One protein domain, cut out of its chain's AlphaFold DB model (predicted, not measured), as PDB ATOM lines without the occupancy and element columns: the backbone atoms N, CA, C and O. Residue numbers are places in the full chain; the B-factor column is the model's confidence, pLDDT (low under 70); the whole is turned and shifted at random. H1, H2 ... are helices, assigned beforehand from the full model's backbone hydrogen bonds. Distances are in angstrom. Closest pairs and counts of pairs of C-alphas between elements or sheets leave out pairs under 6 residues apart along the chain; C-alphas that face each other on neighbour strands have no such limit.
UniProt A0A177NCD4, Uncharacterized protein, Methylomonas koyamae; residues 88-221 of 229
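Overview. This is residues 88 to 221 of the 229 residues of an uncharacterized protein of Methylomonas koyamae (UniProt A0A177NCD4). Five helices, H2 to H6, make an up-and-down bundle, each running against the one before it; H4 sits in the middle, with the pair H2 and H3 on one side and the pair H5 and H6 on the other. The short first helix, H1, packs aslant on H2, and at that end of the domain two long stretches with no named element, residues 96 to 123 and 137 to 149, make wide loops. The printed part has 134 residues, with six named helices, H1 to H6 in order along the chain, and no named strand: all helix. It is compact, with a radius of gyration of the C-alphas of 15.9 A, yet elongated, spanning 51 by 30 by 25 A.

Arrangement. H1, residues 88 to 95, touches H2, residues 124 to 136, at a steep tilt of 41 degrees, opposite ways; their closest C-alphas, of Tyr 88 and Cys 129, are 5.0 A apart. H2 and H3, residues 150 to 164, touch at a shallow tilt of 22 degrees, opposite ways, closest at the C-alphas of Cys 131 and Met 153, 4.8 A apart. H3 forms a hairpin with H4, residues 167 to 179, at 30 degrees, the closest C-alphas being those of Leu 157 and Ala 169 at 5.4 A. H4 and H2 only just touch, with 3 pairs of C-alphas within 8 A, the closest those of Leu 128 and Ala 169 at 6.7 A. H4 forms a hairpin with H5, residues 189 to 201, with 29 such pairs; the C-alphas of Gly 174 and Ala 192 are closest, at 4.4 A. H5 touches H6, residues 206 to 221, at a shallow tilt of 18 degrees, opposite ways, closest at the C-alphas of Leu 196 and Ala 207, 5.2 A apart. H6 only just touches H4, with residues 207 to 214 alone and 3 pairs within 8 A; the closest C-alphas are those of Phe 171 and Ala 207, at 6.6 A. H1 is apart from H3, H4, H5 and H6. In H1 to H5 every O i to N i+4 pair is within hydrogen-bond range; in H6 10 of 12 are.

Along the chain. H1 begins at C-alpha 88, (-30.227, 45.375, -12.619). H2 and H4 each measure 18.7 A from first to last C-alpha, H3 19.9 A and H5 18.0 A. H4 begins at C-alpha 167, (-44.526, 48.635, -17.726). H6, 23.0 A, ends at C-alpha 221, (-41.521, 24.679, -33.095).

Size, cuts and confidence. The two C-alphas farthest apart, of Asn 105 and Tyr 219, are 51.4 A apart. The printed part has no cut. The links H1 to H2 and H2 to H3 are long. Mean pLDDT of the printed part is 75.7; residue 92, residues 95 to 119 and residues 138 to 147 are under 70.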
ATOM      1  N   TYR A  88     -30.882  45.377 -13.925       72.88
ATOM      2  CA  TYR A  88     -30.227  45.375 -12.619       72.88
ATOM      3  C   TYR A  88     -29.059  46.360 -12.529       72.88
ATOM      4  O   TYR A  88     -28.842  46.930 -11.462       72.88
ATOM      5  N   LEU A  89     -28.315  46.596 -13.619       71.25
ATOM      6  CA  LEU A  89     -27.173  47.522 -13.603       71.25
ATOM      7  C   LEU A  89     -27.610  48.945 -13.245       71.25
ATOM      8  O   LEU A  89     -26.885  49.657 -12.556       71.25
ATOM      9  N   ASN A  90     -28.810  49.348 -13.670       74.12
ATOM     10  CA  ASN A  90     -29.391  50.635 -13.293       74.12
ATOM     11  C   ASN A  90     -29.596  50.750 -11.776       74.12
ATOM     12  O   ASN A  90     -29.361  51.809 -11.196       74.12
ATOM     13  N   VAL A  91     -29.986  49.652 -11.131       72.06
ATOM     14  CA  VAL A  91     -30.181  49.578  -9.680       72.06
ATOM     15  C   VAL A  91     -28.832  49.588  -8.964       72.06
ATOM     16  O   VAL A  91     -28.640  50.391  -8.056       72.06
ATOM     17  N   GLU A  92     -27.863  48.787  -9.411       66.81
ATOM     18  CA  GLU A  92     -26.507  48.800  -8.839       66.81
ATOM     19  C   GLU A  92     -25.840  50.176  -8.952       66.81
ATOM     20  O   GLU A  92     -25.163  50.624  -8.031       66.81
ATOM     21  N   ASN A  93     -26.056  50.882 -10.061       71.88
ATOM     22  CA  ASN A  93     -25.534  52.233 -10.236       71.88
ATOM     23  C   ASN A  93     -26.204  53.244  -9.288       71.88
ATOM     24  O   ASN A  93     -25.544  54.148  -8.782       71.88
ATOM     25  N   LYS A  94     -27.510  53.093  -9.027       71.06
ATOM     26  CA  LYS A  94     -28.286  54.015  -8.182       71.06
ATOM     27  C   LYS A  94     -28.030  53.816  -6.685       71.06
ATOM     28  O   LYS A  94     -27.922  54.802  -5.962       71.06
ATOM     29  N   TYR A  95     -27.941  52.572  -6.217       65.56
ATOM     30  CA  TYR A  95     -27.848  52.256  -4.782       65.56
ATOM     31  C   TYR A  95     -26.486  51.692  -4.359       65.56
ATOM     32  O   TYR A  95     -26.285  51.395  -3.183       65.56
ATOM     33  N   GLY A  96     -25.548  51.533  -5.295       60.59
ATOM     34  CA  GLY A  96     -24.331  50.761  -5.071       60.59
ATOM     35  C   GLY A  96     -24.604  49.254  -5.101       60.59
ATOM     36  O   GLY A  96     -25.642  48.790  -5.572       60.59
ATOM     37  N   SER A  97     -23.662  48.455  -4.591       53.00
ATOM     38  CA  SER A  97     -23.877  47.010  -4.476       53.00
ATOM     39  C   SER A  97     -25.034  46.729  -3.514       53.00
ATOM     40  O   SER A  97     -24.923  47.020  -2.323       53.00
ATOM     41  N   ILE A  98     -26.121  46.146  -4.019       50.16
ATOM     42  CA  ILE A  98     -27.247  45.709  -3.189       50.16
ATOM     43  C   ILE A  98     -26.777  44.512  -2.360       50.16
ATOM     44  O   ILE A  98     -26.509  43.438  -2.895       50.16
ATOM     45  N   GLU A  99     -26.652  44.703  -1.049       41.53
ATOM     46  CA  GLU A  99     -26.317  43.638  -0.107       41.53
ATOM     47  C   GLU A  99     -27.614  43.019   0.435       41.53
ATOM     48  O   GLU A  99     -28.318  43.614   1.254       41.53
ATOM     49  N   ILE A 100     -27.945  41.813  -0.020       46.00
ATOM     50  CA  ILE A 100     -29.022  41.021   0.576       46.00
ATOM     51  C   ILE A 100     -28.438  40.296   1.795       46.00
ATOM     52  O   ILE A 100     -27.700  39.325   1.658       46.00
ATOM     53  N   LYS A 101     -28.737  40.772   3.009       31.34
ATOM     54  CA  LYS A 101     -28.182  40.188   4.242       31.34
ATOM     55  C   LYS A 101     -28.857  38.863   4.619       31.34
ATOM     56  O   LYS A 101     -30.065  38.813   4.842       31.34
ATOM     57  N   HIS A 102     -28.047  37.813   4.770       32.88
ATOM     58  CA  HIS A 102     -28.433  36.518   5.335       32.88
ATOM     59  C   HIS A 102     -28.435  36.582   6.876       32.88
ATOM     60  O   HIS A 102     -27.455  37.011   7.482       32.88
ATOM     61  N   ASN A 103     -29.507  36.117   7.534       33.53
ATOM     62  CA  ASN A 103     -29.522  35.881   8.986       33.53
ATOM     63  C   ASN A 103     -29.152  34.408   9.286       33.53
ATOM     64  O   ASN A 103     -29.906  33.525   8.880       33.53
ATOM     65  N   PRO A 104     -28.016  34.116   9.944       32.62
ATOM     66  CA  PRO A 104     -27.494  32.756  10.130       32.62
ATOM     67  C   PRO A 104     -28.218  31.905  11.196       32.62
ATOM     68  O   PRO A 104     -27.873  30.741  11.372       32.62
ATOM     69  N   ASN A 105     -29.232  32.432  11.894       29.11
ATOM     70  CA  ASN A 105     -29.919  31.712  12.982       29.11
ATOM     71  C   ASN A 105     -31.144  30.878  12.554       29.11
ATOM     72  O   ASN A 105     -31.899  30.424  13.412       29.11
ATOM     73  N   PHE A 106     -31.361  30.655  11.258       27.45
ATOM     74  CA  PHE A 106     -32.432  29.785  10.766       27.45
ATOM     75  C   PHE A 106     -31.875  28.756   9.782       27.45
ATOM     76  O   PHE A 106     -31.350  29.106   8.728       27.45
ATOM     77  N   HIS A 107     -31.986  27.477  10.144       25.98
ATOM     78  CA  HIS A 107     -31.614  26.359   9.282       25.98
ATOM     79  C   HIS A 107     -32.537  26.267   8.073       25.98
ATOM     80  O   HIS A 107     -33.760  26.321   8.202       25.98
ATOM     81  N   ILE A 108     -31.929  26.084   6.903       29.33
ATOM     82  CA  ILE A 108     -32.620  26.022   5.627       29.33
ATOM     83  C   ILE A 108     -32.088  24.836   4.816       29.33
ATOM     84  O   ILE A 108     -30.950  24.838   4.360       29.33
ATOM     85  N   ASN A 109     -32.965  23.863   4.578       31.48
ATOM     86  CA  ASN A 109     -33.062  23.227   3.270       31.48
ATOM     87  C   ASN A 109     -34.074  24.071   2.474       31.48
ATOM     88  O   ASN A 109     -35.261  24.030   2.783       31.48
ATOM     89  N   GLY A 110     -33.607  24.859   1.499       30.41
ATOM     90  CA  GLY A 110     -34.446  25.696   0.622       30.41
ATOM     91  C   GLY A 110     -34.556  27.189   0.984       30.41
ATOM     92  O   GLY A 110     -35.407  27.573   1.775       30.41
ATOM     93  N   ALA A 111     -33.711  28.004   0.341       33.25
ATOM     94  CA  ALA A 111     -33.833  29.453   0.124       33.25
ATOM     95  C   ALA A 111     -34.002  30.387   1.349       33.25
ATOM     96  O   ALA A 111     -35.047  30.459   1.995       33.25
ATOM     97  N   GLY A 112     -32.968  31.205   1.584       34.03
ATOM     98  CA  GLY A 112     -32.989  32.357   2.485       34.03
ATOM     99  C   GLY A 112     -34.179  33.277   2.225       34.03
ATOM    100  O   GLY A 112     -34.366  33.802   1.129       34.03
ATOM    101  N   ARG A 113     -34.994  33.479   3.256       35.88
ATOM    102  CA  ARG A 113     -36.152  34.365   3.211       35.88
ATOM    103  C   ARG A 113     -35.672  35.802   3.395       35.88
ATOM    104  O   ARG A 113     -35.250  36.179   4.487       35.88
ATOM    105  N   ILE A 114     -35.762  36.616   2.351       39.75
ATOM    106  CA  ILE A 114     -35.672  38.069   2.500       39.75
ATOM    107  C   ILE A 114     -37.004  38.495   3.099       39.75
ATOM    108  O   ILE A 114     -38.040  38.445   2.438       39.75
ATOM    109  N   VAL A 115     -36.997  38.828   4.389       40.12
ATOM    110  CA  VAL A 115     -38.193  39.324   5.068       40.12
ATOM    111  C   VAL A 115     -38.362  40.787   4.681       40.12
ATOM    112  O   VAL A 115     -37.885  41.699   5.352       40.12
ATOM    113  N   ILE A 116     -39.008  41.001   3.542       47.84
ATOM    114  CA  ILE A 116     -39.558  42.296   3.170       47.84
ATOM    115  C   ILE A 116     -40.745  42.529   4.113       47.84
ATOM    116  O   ILE A 116     -41.814  41.957   3.918       47.84
ATOM    117  N   ASN A 117     -40.539  43.310   5.177       41.69
ATOM    118  CA  ASN A 117     -41.586  43.596   6.169       41.69
ATOM    119  C   ASN A 117     -42.800  44.310   5.542       41.69
ATOM    120  O   ASN A 117     -43.914  44.164   6.038       41.69
ATOM    121  N   SER A 118     -42.592  45.025   4.430       62.44
ATOM    122  CA  SER A 118     -43.641  45.549   3.558       62.44
ATOM    123  C   SER A 118     -43.099  45.761   2.142       62.44
ATOM    124  O   SER A 118     -42.141  46.507   1.941       62.44
ATOM    125  N   ILE A 119     -43.694  45.099   1.143       68.44
ATOM    126  CA  ILE A 119     -43.321  45.282  -0.274       68.44
ATOM    127  C   ILE A 119     -43.652  46.696  -0.765       68.44
ATOM    128  O   ILE A 119     -43.049  47.178  -1.722       68.44
ATOM    129  N   ASP A 120     -44.561  47.384  -0.069       70.38
ATOM    130  CA  ASP A 120     -44.999  48.741  -0.384       70.38
ATOM    131  C   ASP A 120     -43.898  49.787  -0.203       70.38
ATOM    132  O   ASP A 120     -43.902  50.798  -0.900       70.38
ATOM    133  N   GLU A 121     -42.919  49.522   0.662       72.75
ATOM    134  CA  GLU A 121     -41.840  50.464   0.985       72.75
ATOM    135  C   GLU A 121     -40.610  50.314   0.078       72.75
ATOM    136  O   GLU A 121     -39.746  51.187   0.049       72.75
ATOM    137  N   ILE A 122     -40.514  49.219  -0.683       77.69
ATOM    138  CA  ILE A 122     -39.359  48.956  -1.551       77.69
ATOM    139  C   ILE A 122     -39.561  49.629  -2.904       77.69
ATOM    140  O   ILE A 122     -40.635  49.527  -3.488       77.69
ATOM    141  N   GLU A 123     -38.531  50.277  -3.448       82.56
ATOM    142  CA  GLU A 123     -38.582  50.902  -4.774       82.56
ATOM    143  C   GLU A 123     -38.830  49.884  -5.904       82.56
ATOM    144  O   GLU A 123     -38.360  48.745  -5.864       82.56
ATOM    145  N   GLN A 124     -39.568  50.300  -6.940       88.25
ATOM    146  CA  GLN A 124     -39.962  49.427  -8.057       88.25
ATOM    147  C   GLN A 124     -38.755  48.784  -8.749       88.25
ATOM    148  O   GLN A 124     -38.778  47.586  -9.018       88.25
ATOM    149  N   ASP A 125     -37.696  49.555  -9.000       83.25
ATOM    150  CA  ASP A 125     -36.513  49.062  -9.712       83.25
ATOM    151  C   ASP A 125     -35.803  47.954  -8.920       83.25
ATOM    152  O   ASP A 125     -35.348  46.962  -9.489       83.25
ATOM    153  N   VAL A 126     -35.775  48.075  -7.587       82.62
ATOM    154  CA  VAL A 126     -35.219  47.050  -6.693       82.62
ATOM    155  C   VAL A 126     -36.064  45.779  -6.764       82.62
ATOM    156  O   VAL A 126     -35.512  44.692  -6.906       82.62
ATOM    157  N   LEU A 127     -37.394  45.898  -6.744       85.56
ATOM    158  CA  LEU A 127     -38.298  44.750  -6.878       85.56
ATOM    159  C   LEU A 127     -38.164  44.052  -8.242       85.56
ATOM    160  O   LEU A 127     -38.146  42.825  -8.299       85.56
ATOM    161  N   LEU A 128     -38.003  44.807  -9.332       88.06
ATOM    162  CA  LEU A 128     -37.753  44.251 -10.669       88.06
ATOM    163  C   LEU A 128     -36.423  43.495 -10.734       88.06
ATOM    164  O   LEU A 128     -36.364  42.385 -11.267       88.06
ATOM    165  N   CYS A 129     -35.370  44.074 -10.157       83.25
ATOM    166  CA  CYS A 129     -34.068  43.433 -10.023       83.25
ATOM    167  C   CYS A 129     -34.187  42.116  -9.242       83.25
ATOM    168  O   CYS A 129     -33.725  41.075  -9.703       83.25
ATOM    169  N   PHE A 130     -34.904  42.123  -8.118       81.81
ATOM    170  CA  PHE A 130     -35.195  40.922  -7.336       81.81
ATOM    171  C   PHE A 130     -35.920  39.848  -8.144       81.81
ATOM    172  O   PHE A 130     -35.528  38.685  -8.084       81.81
ATOM    173  N   CYS A 131     -36.930  40.211  -8.938       86.56
ATOM    174  CA  CYS A 131     -37.597  39.259  -9.823       86.56
ATOM    175  C   CYS A 131     -36.610  38.591 -10.794       86.56
ATOM    176  O   CYS A 131     -36.753  37.407 -11.087       86.56
ATOM    177  N   PHE A 132     -35.598  39.321 -11.278       83.81
ATOM    178  CA  PHE A 132     -34.595  38.777 -12.196       83.81
ATOM    179  C   PHE A 132     -33.758  37.691 -11.516       83.81
ATOM    180  O   PHE A 132     -33.573  36.608 -12.073       83.81
ATOM    181  N   TYR A 133     -33.351  37.936 -10.269       79.12
ATOM    182  CA  TYR A 133     -32.668  36.944  -9.439       79.12
ATOM    183  C   TYR A 133     -33.559  35.764  -9.058       79.12
ATOM    184  O   TYR A 133     -33.090  34.632  -9.063       79.12
ATOM    185  N   LEU A 134     -34.836  35.994  -8.757       83.62
ATOM    186  CA  LEU A 134     -35.776  34.918  -8.436       83.62
ATOM    187  C   LEU A 134     -36.088  34.039  -9.657       83.62
ATOM    188  O   LEU A 134     -36.391  32.863  -9.487       83.62
ATOM    189  N   TYR A 135     -35.990  34.572 -10.878       86.25
ATOM    190  CA  TYR A 135     -36.180  33.785 -12.097       86.25
ATOM    191  C   TYR A 135     -34.966  32.917 -12.419       86.25
ATOM    192  O   TYR A 135     -35.070  31.710 -12.626       86.25
ATOM    193  N   LEU A 136     -33.802  33.555 -12.489       76.56
ATOM    194  CA  LEU A 136     -32.586  32.920 -12.963       76.56
ATOM    195  C   LEU A 136     -31.839  32.196 -11.847       76.56
ATOM    196  O   LEU A 136     -31.075  31.278 -12.118       76.56
ATOM    197  N   GLY A 137     -32.028  32.585 -10.593       70.88
ATOM    198  CA  GLY A 137     -31.076  32.296  -9.530       70.88
ATOM    199  C   GLY A 137     -29.768  33.061  -9.738       70.88
ATOM    200  O   GLY A 137     -29.552  33.730 -10.751       70.88
ATOM    201  N   GLY A 138     -28.860  32.971  -8.776       59.88
ATOM    202  CA  GLY A 138     -27.554  33.605  -8.917       59.88
ATOM    203  C   GLY A 138     -26.815  33.759  -7.606       59.88
ATOM    204  O   GLY A 138     -27.299  33.376  -6.548       59.88
ATOM    205  N   TYR A 139     -25.626  34.340  -7.679       47.66
ATOM    206  CA  TYR A 139     -24.836  34.682  -6.506       47.66
ATOM    207  C   TYR A 139     -24.798  36.201  -6.389       47.66
ATOM    208  O   TYR A 139     -24.255  36.868  -7.269       47.66
ATOM    209  N   MET A 140     -25.354  36.749  -5.312       49.59
ATOM    210  CA  MET A 140     -24.999  38.095  -4.881       49.59
ATOM    211  C   MET A 140     -23.803  38.018  -3.929       49.59
ATOM    212  O   MET A 140     -23.575  37.008  -3.256       49.59
ATOM    213  N   ARG A 141     -23.002  39.087  -3.871       38.81
ATOM    214  CA  ARG A 141     -21.937  39.188  -2.863       38.81
ATOM    215  C   ARG A 141     -22.549  38.975  -1.475       38.81
ATOM    216  O   ARG A 141     -23.509  39.649  -1.125       38.81
ATOM    217  N   HIS A 142     -21.966  38.053  -0.707       40.81
ATOM    218  CA  HIS A 142     -22.378  37.707   0.661       40.81
ATOM    219  C   HIS A 142     -23.742  37.005   0.806       40.81
ATOM    220  O   HIS A 142     -24.229  36.860   1.926       40.81
ATOM    221  N   THR A 143     -24.320  36.494  -0.286       43.66
ATOM    222  CA  THR A 143     -25.416  35.514  -0.231       43.66
ATOM    223  C   THR A 143     -24.900  34.133  -0.606       43.66
ATOM    224  O   THR A 143     -24.254  33.987  -1.648       43.66
ATOM    225  N   ASP A 144     -25.255  33.114   0.173       45.84
ATOM    226  CA  ASP A 144     -25.292  31.753  -0.358       45.84
ATOM    227  C   ASP A 144     -26.269  31.758  -1.538       45.84
ATOM    228  O   ASP A 144     -27.338  32.363  -1.438       45.84
ATOM    229  N   GLY A 145     -25.858  31.197  -2.678       54.41
ATOM    230  CA  GLY A 145     -26.534  31.365  -3.968       54.41
ATOM    231  C   GLY A 145     -28.065  31.354  -3.868       54.41
ATOM    232  O   GLY A 145     -28.665  30.452  -3.283       54.41
ATOM    233  N   LEU A 146     -28.694  32.375  -4.441       64.12
ATOM    234  CA  LEU A 146     -30.135  32.537  -4.456       64.12
ATOM    235  C   LEU A 146     -30.737  31.460  -5.361       64.12
ATOM    236  O   LEU A 146     -30.459  31.400  -6.562       64.12
ATOM    237  N   VAL A 147     -31.526  30.578  -4.750       68.31
ATOM    238  CA  VAL A 147     -32.262  29.527  -5.456       68.31
ATOM    239  C   VAL A 147     -33.426  30.185  -6.203       68.31
ATOM    240  O   VAL A 147     -34.114  31.009  -5.598       68.31
ATOM    241  N   PRO A 148     -33.667  29.837  -7.480       76.44
ATOM    242  CA  PRO A 148     -34.832  30.327  -8.204       76.44
ATOM    243  C   PRO A 148     -36.138  30.073  -7.436       76.44
ATOM    244  O   PRO A 148     -36.354  28.983  -6.906       76.44
ATOM    245  N   ASP A 149     -37.019  31.069  -7.408       81.31
ATOM    246  CA  ASP A 149     -38.348  31.007  -6.801       81.31
ATOM    247  C   ASP A 149     -39.337  31.795  -7.669       81.31
ATOM    248  O   ASP A 149     -39.652  32.973  -7.456       81.31
ATOM    249  N   THR A 150     -39.821  31.111  -8.701       84.00
ATOM    250  CA  THR A 150     -40.729  31.666  -9.709       84.00
ATOM    251  C   THR A 150     -42.084  32.055  -9.123       84.00
ATOM    252  O   THR A 150     -42.733  32.971  -9.630       84.00
ATOM    253  N   LYS A 151     -42.511  31.423  -8.022       85.56
ATOM    254  CA  LYS A 151     -43.763  31.763  -7.341       85.56
ATOM    255  C   LYS A 151     -43.669  33.141  -6.697       85.56
ATOM    256  O   LYS A 151     -44.528  33.984  -6.955       85.56
ATOM    257  N   ASN A 152     -42.635  33.378  -5.892       83.06
ATOM    258  CA  ASN A 152     -42.420  34.684  -5.269       83.06
ATOM    259  C   ASN A 152     -42.148  35.764  -6.325       83.06
ATOM    260  O   ASN A 152     -42.685  36.865  -6.225       83.06
ATOM    261  N   MET A 153     -41.398  35.438  -7.384       89.75
ATOM    262  CA  MET A 153     -41.212  36.333  -8.531       89.75
ATOM    263  C   MET A 153     -42.553  36.776  -9.130       89.75
ATOM    264  O   MET A 153     -42.776  37.973  -9.300       89.75
ATOM    265  N   PHE A 154     -43.462  35.844  -9.442       91.19
ATOM    266  CA  PHE A 154     -44.756  36.201 -10.025       91.19
ATOM    267  C   PHE A 154     -45.608  37.044  -9.081       91.19
ATOM    268  O   PHE A 154     -46.219  38.001  -9.539       91.19
ATOM    269  N   GLN A 155     -45.595  36.761  -7.776       88.88
ATOM    270  CA  GLN A 155     -46.301  37.588  -6.793       88.88
ATOM    271  C   GLN A 155     -45.805  39.040  -6.793       88.88
ATOM    272  O   GLN A 155     -46.614  39.966  -6.750       88.88
ATOM    273  N   ILE A 156     -44.486  39.249  -6.877       90.56
ATOM    274  CA  ILE A 156     -43.897  40.591  -6.959       90.56
ATOM    275  C   ILE A 156     -44.254  41.252  -8.295       90.56
ATOM    276  O   ILE A 156     -44.642  42.420  -8.307       90.56
ATOM    277  N   LEU A 157     -44.164  40.530  -9.417       94.56
ATOM    278  CA  LEU A 157     -44.545  41.061 -10.731       94.56
ATOM    279  C   LEU A 157     -46.022  41.467 -10.768       94.56
ATOM    280  O   LEU A 157     -46.327  42.561 -11.229       94.56
ATOM    281  N   ASP A 158     -46.921  40.638 -10.243       93.94
ATOM    282  CA  ASP A 158     -48.356  40.932 -10.171       93.94
ATOM    283  C   ASP A 158     -48.622  42.167  -9.317       93.94
ATOM    284  O   ASP A 158     -49.330  43.077  -9.739       93.94
ATOM    285  N   TYR A 159     -47.962  42.270  -8.163       92.31
ATOM    286  CA  TYR A 159     -48.017  43.469  -7.335       92.31
ATOM    287  C   TYR A 159     -47.544  44.726  -8.092       92.31
ATOM    288  O   TYR A 159     -48.226  45.753  -8.078       92.31
ATOM    289  N   LEU A 160     -46.407  44.660  -8.790       93.44
ATOM    290  CA  LEU A 160     -45.877  45.785  -9.566       93.44
ATOM    291  C   LEU A 160     -46.804  46.188 -10.722       93.44
ATOM    292  O   LEU A 160     -46.935  47.377 -11.023       93.44
ATOM    293  N   ILE A 161     -47.461  45.221 -11.360       95.56
ATOM    294  CA  ILE A 161     -48.410  45.461 -12.452       95.56
ATOM    295  C   ILE A 161     -49.693  46.094 -11.907       95.56
ATOM    296  O   ILE A 161     -50.104  47.148 -12.390       95.56
ATOM    297  N   ASP A 162     -50.292  45.491 -10.883       93.94
ATOM    298  CA  ASP A 162     -51.630  45.848 -10.410       93.94
ATOM    299  C   ASP A 162     -51.631  47.084  -9.510       93.94
ATOM    300  O   ASP A 162     -52.577  47.874  -9.529       93.94
ATOM    301  N   LYS A 163     -50.591  47.254  -8.684       93.12
ATOM    302  CA  LYS A 163     -50.515  48.337  -7.688       93.12
ATOM    303  C   LYS A 163     -49.659  49.505  -8.139       93.12
ATOM    304  O   LYS A 163     -49.941  50.633  -7.748       93.12
ATOM    305  N   ARG A 164     -48.632  49.253  -8.954       91.75
ATOM    306  CA  ARG A 164     -47.683  50.290  -9.396       91.75
ATOM    307  C   ARG A 164     -47.739  50.596 -10.886       91.75
ATOM    308  O   ARG A 164     -47.058  51.510 -11.334       91.75
ATOM    309  N   ASN A 165     -48.573  49.881 -11.645       94.00
ATOM    310  CA  ASN A 165     -48.731  50.061 -13.088       94.00
ATOM    311  C   ASN A 165     -47.397  49.976 -13.865       94.00
ATOM    312  O   ASN A 165     -47.229  50.628 -14.896       94.00
ATOM    313  N   SER A 166     -46.450  49.165 -13.382       94.62
ATOM    314  CA  SER A 166     -45.108  49.047 -13.959       94.62
ATOM    315  C   SER A 166     -45.148  48.425 -15.356       94.62
ATOM    316  O   SER A 166     -45.627  47.303 -15.535       94.62
ATOM    317  N   ALA A 167     -44.623  49.134 -16.356       94.44
ATOM    318  CA  ALA A 167     -44.526  48.635 -17.726       94.44
ATOM    319  C   ALA A 167     -43.419  47.576 -17.861       94.44
ATOM    320  O   ALA A 167     -43.581  46.577 -18.563       94.44
ATOM    321  N   GLU A 168     -42.324  47.755 -17.129       93.50
ATOM    322  CA  GLU A 168     -41.189  46.840 -17.062       93.50
ATOM    323  C   GLU A 168     -41.580  45.511 -16.412       93.50
ATOM    324  O   GLU A 168     -41.127  44.461 -16.859       93.50
ATOM    325  N   ALA A 169     -42.464  45.527 -15.407       95.56
ATOM    326  CA  ALA A 169     -42.992  44.301 -14.812       95.56
ATOM    327  C   ALA A 169     -43.854  43.515 -15.810       95.56
ATOM    328  O   ALA A 169     -43.720  42.295 -15.904       95.56
ATOM    329  N   VAL A 170     -44.686  44.204 -16.605       97.06
ATOM    330  CA  VAL A 170     -45.441  43.574 -17.703       97.06
ATOM    331  C   VAL A 170     -44.480  42.960 -18.723       97.06
ATOM    332  O   VAL A 170     -44.642  41.798 -19.096       97.06
ATOM    333  N   PHE A 171     -43.463  43.717 -19.148       96.06
ATOM    334  CA  PHE A 171     -42.446  43.249 -20.090       96.06
ATOM    335  C   PHE A 171     -41.734  42.003 -19.567       96.06
ATOM    336  O   PHE A 171     -41.656  40.992 -20.263       96.06
ATOM    337  N   PHE A 172     -41.260  42.052 -18.324       94.81
ATOM    338  CA  PHE A 172     -40.498  40.962 -17.747       94.81
ATOM    339  C   PHE A 172     -41.362  39.715 -17.533       94.81
ATOM    340  O   PHE A 172     -40.944  38.611 -17.880       94.81
ATOM    341  N   LYS A 173     -42.614  39.876 -17.091       96.50
ATOM    342  CA  LYS A 173     -43.578  38.770 -17.064       96.50
ATOM    343  C   LYS A 173     -43.741  38.157 -18.463       96.50
ATOM    344  O   LYS A 173     -43.730  36.937 -18.596       96.50
ATOM    345  N   GLY A 174     -43.803  38.984 -19.510       96.31
ATOM    346  CA  GLY A 174     -43.817  38.541 -20.908       96.31
ATOM    347  C   GLY A 174     -42.586  37.721 -21.312       96.31
ATOM    348  O   GLY A 174     -42.744  36.662 -21.918       96.31
ATOM    349  N   LEU A 175     -41.375  38.149 -20.929       94.31
ATOM    350  CA  LEU A 175     -40.136  37.391 -21.167       94.31
ATOM    351  C   LEU A 175     -40.182  36.003 -20.517       94.31
ATOM    352  O   LEU A 175     -39.847  35.012 -21.166       94.31
ATOM    353  N   VAL A 176     -40.626  35.923 -19.259       94.00
ATOM    354  CA  VAL A 176     -40.742  34.646 -18.536       94.00
ATOM    355  C   VAL A 176     -41.673  33.694 -19.282       94.00
ATOM    356  O   VAL A 176     -41.322  32.539 -19.496       94.00
ATOM    357  N   PHE A 177     -42.835  34.159 -19.747       94.69
ATOM    358  CA  PHE A 177     -43.747  33.298 -20.504       94.69
ATOM    359  C   PHE A 177     -43.234  32.950 -21.909       94.69
ATOM    360  O   PHE A 177     -43.481  31.835 -22.370       94.69
ATOM    361  N   LYS A 178     -42.471  33.840 -22.561       93.00
ATOM    362  CA  LYS A 178     -41.820  33.571 -23.858       93.00
ATOM    363  C   LYS A 178     -40.778  32.456 -23.753       93.00
ATOM    364  O   LYS A 178     -40.703  31.607 -24.639       93.00
ATOM    365  N   TYR A 179     -39.950  32.463 -22.709       90.19
ATOM    366  CA  TYR A 179     -38.895  31.459 -22.535       90.19
ATOM    367  C   TYR A 179     -39.333  30.254 -21.686       90.19
ATOM    368  O   TYR A 179     -38.666  29.217 -21.710       90.19
ATOM    369  N   GLY A 180     -40.483  30.346 -21.013       89.38
ATOM    370  CA  GLY A 180     -41.032  29.356 -20.087       89.38
ATOM    371  C   GLY A 180     -40.656  29.643 -18.628       89.38
ATOM    372  O   GLY A 180     -39.588  30.183 -18.337       89.38
ATOM    373  N   VAL A 181     -41.541  29.252 -17.703       86.75
ATOM    374  CA  VAL A 181     -41.332  29.405 -16.248       86.75
ATOM    375  C   VAL A 181     -40.108  28.617 -15.783       86.75
ATOM    376  O   VAL A 181     -39.299  29.120 -15.013       86.75
ATOM    377  N   GLU A 182     -39.954  27.406 -16.309       84.94
ATOM    378  CA  GLU A 182     -38.763  26.576 -16.170       84.94
ATOM    379  C   GLU A 182     -38.249  26.192 -17.563       84.94
ATOM    380  O   GLU A 182     -38.961  26.272 -18.576       84.94
ATOM    381  N   ILE A 183     -36.991  25.763 -17.633       82.50
ATOM    382  CA  ILE A 183     -36.333  25.444 -18.907       82.50
ATOM    383  C   ILE A 183     -37.013  24.281 -19.622       82.50
ATOM    384  O   ILE A 183     -37.128  24.318 -20.842       82.50
ATOM    385  N   ASP A 184     -37.519  23.306 -18.886       80.88
ATOM    386  CA  ASP A 184     -38.250  22.133 -19.362       80.88
ATOM    387  C   ASP A 184     -39.778  22.314 -19.338       80.88
ATOM    388  O   ASP A 184     -40.517  21.382 -19.636       80.88
ATOM    389  N   THR A 185     -40.276  23.519 -19.058       84.06
ATOM    390  CA  THR A 185     -41.702  23.850 -19.204       84.06
ATOM    391  C   THR A 185     -41.960  24.526 -20.547       84.06
ATOM    392  O   THR A 185     -41.190  25.394 -20.956       84.06
ATOM    393  N   MET A 186     -43.048  24.177 -21.243       83.88
ATOM    394  CA  MET A 186     -43.405  24.830 -22.512       83.88
ATOM    395  C   MET A 186     -43.661  26.338 -22.338       83.88
ATOM    396  O   MET A 186     -44.286  26.734 -21.355       83.88
ATOM    397  N   PRO A 187     -43.229  27.182 -23.293       89.50
ATOM    398  CA  PRO A 187     -43.624  28.584 -23.323       89.50
ATOM    399  C   PRO A 187     -45.122  28.767 -23.545       89.50
ATOM    400  O   PRO A 187     -45.729  28.040 -24.332       89.50
ATOM    401  N   ASP A 188     -45.679  29.810 -22.939       92.56
ATOM    402  CA  ASP A 188     -47.021  30.296 -23.258       92.56
ATOM    403  C   ASP A 188     -46.893  31.502 -24.193       92.56
ATOM    404  O   ASP A 188     -46.845  32.659 -23.769       92.56
ATOM    405  N   LEU A 189     -46.764  31.217 -25.489       92.06
ATOM    406  CA  LEU A 189     -46.520  32.245 -26.502       92.06
ATOM    407  C   LEU A 189     -47.721  33.174 -26.688       92.06
ATOM    408  O   LEU A 189     -47.532  34.351 -26.996       92.06
ATOM    409  N   GLU A 190     -48.943  32.675 -26.496       93.75
ATOM    410  CA  GLU A 190     -50.149  33.497 -26.594       93.75
ATOM    411  C   GLU A 190     -50.169  34.524 -25.458       93.75
ATOM    412  O   GLU A 190     -50.349  35.725 -25.694       93.75
ATOM    413  N   PHE A 191     -49.928  34.072 -24.227       95.56
ATOM    414  CA  PHE A 191     -49.905  34.956 -23.074       95.56
ATOM    415  C   PHE A 191     -48.704  35.905 -23.098       95.56
ATOM    416  O   PHE A 191     -48.867  37.105 -22.862       95.56
ATOM    417  N   ALA A 192     -47.524  35.414 -23.486       96.38
ATOM    418  CA  ALA A 192     -46.344  36.247 -23.701       96.38
ATOM    419  C   ALA A 192     -46.616  37.353 -24.730       96.38
ATOM    420  O   ALA A 192     -46.305  38.514 -24.478       96.38
ATOM    421  N   THR A 193     -47.269  37.030 -25.851       96.69
ATOM    422  CA  THR A 193     -47.638  38.009 -26.886       96.69
ATOM    423  C   THR A 193     -48.559  39.093 -26.331       96.69
ATOM    424  O   THR A 193     -48.348  40.276 -26.598       96.69
ATOM    425  N   LYS A 194     -49.568  38.724 -25.530       97.38
ATOM    426  CA  LYS A 194     -50.470  39.696 -24.887       97.38
ATOM    427  C   LYS A 194     -49.700  40.647 -23.967       97.38
ATOM    428  O   LYS A 194     -49.876  41.860 -24.061       97.38
ATOM    429  N   LEU A 195     -48.822  40.107 -23.122       97.56
ATOM    430  CA  LEU A 195     -48.014  40.896 -22.190       97.56
ATOM    431  C   LEU A 195     -47.021  41.809 -22.919       97.56
ATOM    432  O   LEU A 195     -46.951  42.995 -22.617       97.56
ATOM    433  N   LEU A 196     -46.293  41.301 -23.913       97.06
ATOM    434  CA  LEU A 196     -45.316  42.101 -24.654       97.06
ATOM    435  C   LEU A 196     -45.989  43.208 -25.479       97.06
ATOM    436  O   LEU A 196     -45.504  44.335 -25.488       97.06
ATOM    437  N   ASN A 197     -47.151  42.950 -26.088       97.12
ATOM    438  CA  ASN A 197     -47.929  44.013 -26.734       97.12
ATOM    439  C   ASN A 197     -48.342  45.103 -25.736       97.12
ATOM    440  O   ASN A 197     -48.179  46.289 -26.023       97.12
ATOM    441  N   LEU A 198     -48.829  44.716 -24.552       97.19
ATOM    442  CA  LEU A 198     -49.193  45.667 -23.501       97.19
ATOM    443  C   LEU A 198     -47.978  46.474 -23.018       97.19
ATOM    444  O   LEU A 198     -48.079  47.683 -22.830       97.19
ATOM    445  N   ALA A 199     -46.820  45.835 -22.848       96.38
ATOM    446  CA  ALA A 199     -45.583  46.519 -22.480       96.38
ATOM    447  C   ALA A 199     -45.145  47.534 -23.548       96.38
ATOM    448  O   ALA A 199     -44.784  48.662 -23.213       96.38
ATOM    449  N   GLY A 200     -45.241  47.168 -24.832       95.44
ATOM    450  CA  GLY A 200     -44.968  48.071 -25.951       95.44
ATOM    451  C   GLY A 200     -45.911  49.278 -25.970       95.44
ATOM    452  O   GLY A 200     -45.455  50.412 -26.096       95.44
ATOM    453  N   GLN A 201     -47.212  49.061 -25.744       95.94
ATOM    454  CA  GLN A 201     -48.204  50.140 -25.608       95.94
ATOM    455  C   GLN A 201     -47.907  51.071 -24.424       95.94
ATOM    456  O   GLN A 201     -48.202  52.262 -24.489       95.94
ATOM    457  N   LYS A 202     -47.296  50.543 -23.357       94.44
ATOM    458  CA  LYS A 202     -46.837  51.309 -22.190       94.44
ATOM    459  C   LYS A 202     -45.435  51.923 -22.357       94.44
ATOM    460  O   LYS A 202     -44.910  52.480 -21.399       94.44
ATOM    461  N   GLY A 203     -44.836  51.852 -23.549       91.31
ATOM    462  CA  GLY A 203     -43.580  52.538 -23.874       91.31
ATOM    463  C   GLY A 203     -42.301  51.709 -23.713       91.31
ATOM    464  O   GLY A 203     -41.210  52.257 -23.862       91.31
ATOM    465  N   VAL A 204     -42.387  50.398 -23.457       93.06
ATOM    466  CA  VAL A 204     -41.197  49.531 -23.403       93.06
ATOM    467  C   VAL A 204     -40.761  49.158 -24.821       93.06
ATOM    468  O   VAL A 204     -41.261  48.203 -25.412       93.06
ATOM    469  N   GLY A 205     -39.794  49.900 -25.368       88.81
ATOM    470  CA  GLY A 205     -39.314  49.718 -26.746       88.81
ATOM    471  C   GLY A 205     -38.742  48.327 -27.052       88.81
ATOM    472  O   GLY A 205     -38.869  47.854 -28.172       88.81
ATOM    473  N   LEU A 206     -38.178  47.630 -26.061       90.19
ATOM    474  CA  LEU A 206     -37.641  46.271 -26.238       90.19
ATOM    475  C   LEU A 206     -38.726  45.205 -26.457       90.19
ATOM    476  O   LEU A 206     -38.421  44.100 -26.900       90.19
ATOM    477  N   ALA A 207     -39.993  45.520 -26.182       93.31
ATOM    478  CA  ALA A 207     -41.081  44.579 -26.389       93.31
ATOM    479  C   ALA A 207     -41.288  44.230 -27.872       93.31
ATOM    480  O   ALA A 207     -41.634  43.089 -28.177       93.31
ATOM    481  N   SER A 208     -41.033  45.164 -28.798       88.75
ATOM    482  CA  SER A 208     -41.147  44.904 -30.242       88.75
ATOM    483  C   SER A 208     -40.132  43.862 -30.717       88.75
ATOM    484  O   SER A 208     -40.499  42.931 -31.427       88.75
ATOM    485  N   PHE A 209     -38.889  43.962 -30.242       88.00
ATOM    486  CA  PHE A 209     -37.833  42.994 -30.531       88.00
ATOM    487  C   PHE A 209     -38.212  41.579 -30.066       88.00
ATOM    488  O   PHE A 209     -38.024  40.593 -30.779       88.00
ATOM    489  N   GLU A 210     -38.809  41.462 -28.881       91.88
ATOM    490  CA  GLU A 210     -39.193  40.158 -28.339       91.88
ATOM    491  C   GLU A 210     -40.424  39.562 -29.032       91.88
ATOM    492  O   GLU A 210     -40.475  38.342 -29.218       91.88
ATOM    493  N   LEU A 211     -41.366  40.402 -29.477       91.62
ATOM    494  CA  LEU A 211     -42.512  39.997 -30.300       91.62
ATOM    495  C   LEU A 211     -42.071  39.421 -31.653       91.62
ATOM    496  O   LEU A 211     -42.610  38.400 -32.085       91.62
ATOM    497  N   GLU A 212     -41.057  40.005 -32.298       86.25
ATOM    498  CA  GLU A 212     -40.454  39.427 -33.509       86.25
ATOM    499  C   GLU A 212     -39.869  38.030 -33.236       86.25
ATOM    500  O   GLU A 212     -40.051  37.097 -34.027       86.25
ATOM    501  N   GLY A 213     -39.237  37.851 -32.071       82.31
ATOM    502  CA  GLY A 213     -38.687  36.568 -31.630       82.31
ATOM    503  C   GLY A 213     -39.739  35.471 -31.404       82.31
ATOM    504  O   GLY A 213     -39.468  34.303 -31.691       82.31
ATOM    505  N   ILE A 214     -40.955  35.816 -30.958       86.94
ATOM    506  CA  ILE A 214     -42.046  34.837 -30.766       86.94
ATOM    507  C   ILE A 214     -42.429  34.163 -32.086       86.94
ATOM    508  O   ILE A 214     -42.585  32.942 -32.135       86.94
ATOM    509  N   ASN A 215     -42.522  34.924 -33.177       76.31
ATOM    510  CA  ASN A 215     -42.859  34.365 -34.488       76.31
ATOM    511  C   ASN A 215     -41.809  33.346 -34.954       76.31
ATOM    512  O   ASN A 215     -42.151  32.290 -35.494       76.31
ATOM    513  N   LYS A 216     -40.529  33.626 -34.678       73.56
ATOM    514  CA  LYS A 216     -39.422  32.706 -34.957       73.56
ATOM    515  C   LYS A 216     -39.538  31.421 -34.130       73.56
ATOM    516  O   LYS A 216     -39.343  30.336 -34.679       73.56
ATOM    517  N   PHE A 217     -39.894  31.522 -32.846       76.06
ATOM    518  CA  PHE A 217     -40.134  30.355 -31.990       76.06
ATOM    519  C   PHE A 217     -41.260  29.481 -32.544       76.06
ATOM    520  O   PHE A 217     -41.058  28.285 -32.739       76.06
ATOM    521  N   SER A 218     -42.422  30.070 -32.840       76.56
ATOM    522  CA  SER A 218     -43.589  29.345 -33.360       76.56
ATOM    523  C   SER A 218     -43.267  28.587 -34.649       76.56
ATOM    524  O   SER A 218     -43.627  27.418 -34.780       76.56
ATOM    525  N   TYR A 219     -42.532  29.221 -35.568       75.25
ATOM    526  CA  TYR A 219     -42.092  28.605 -36.821       75.25
ATOM    527  C   TYR A 219     -41.120  27.433 -36.607       75.25
ATOM    528  O   TYR A 219     -41.275  26.361 -37.192       75.25
ATOM    529  N   LEU A 220     -40.110  27.605 -35.750       70.31
ATOM    530  CA  LEU A 220     -39.143  26.544 -35.447       70.31
ATOM    531  C   LEU A 220     -39.780  25.394 -34.658       70.31
ATOM    532  O   LEU A 220     -39.375  24.241 -34.795       70.31
ATOM    533  N   TYR A 221     -40.786  25.688 -33.839       70.06
ATOM    534  CA  TYR A 221     -41.521  24.679 -33.095       70.06
ATOM    535  C   TYR A 221     -42.415  23.829 -34.000       70.06
ATOM    536  O   TYR A 221     -42.389  22.603 -33.881       70.06
TER     537      TYR A 221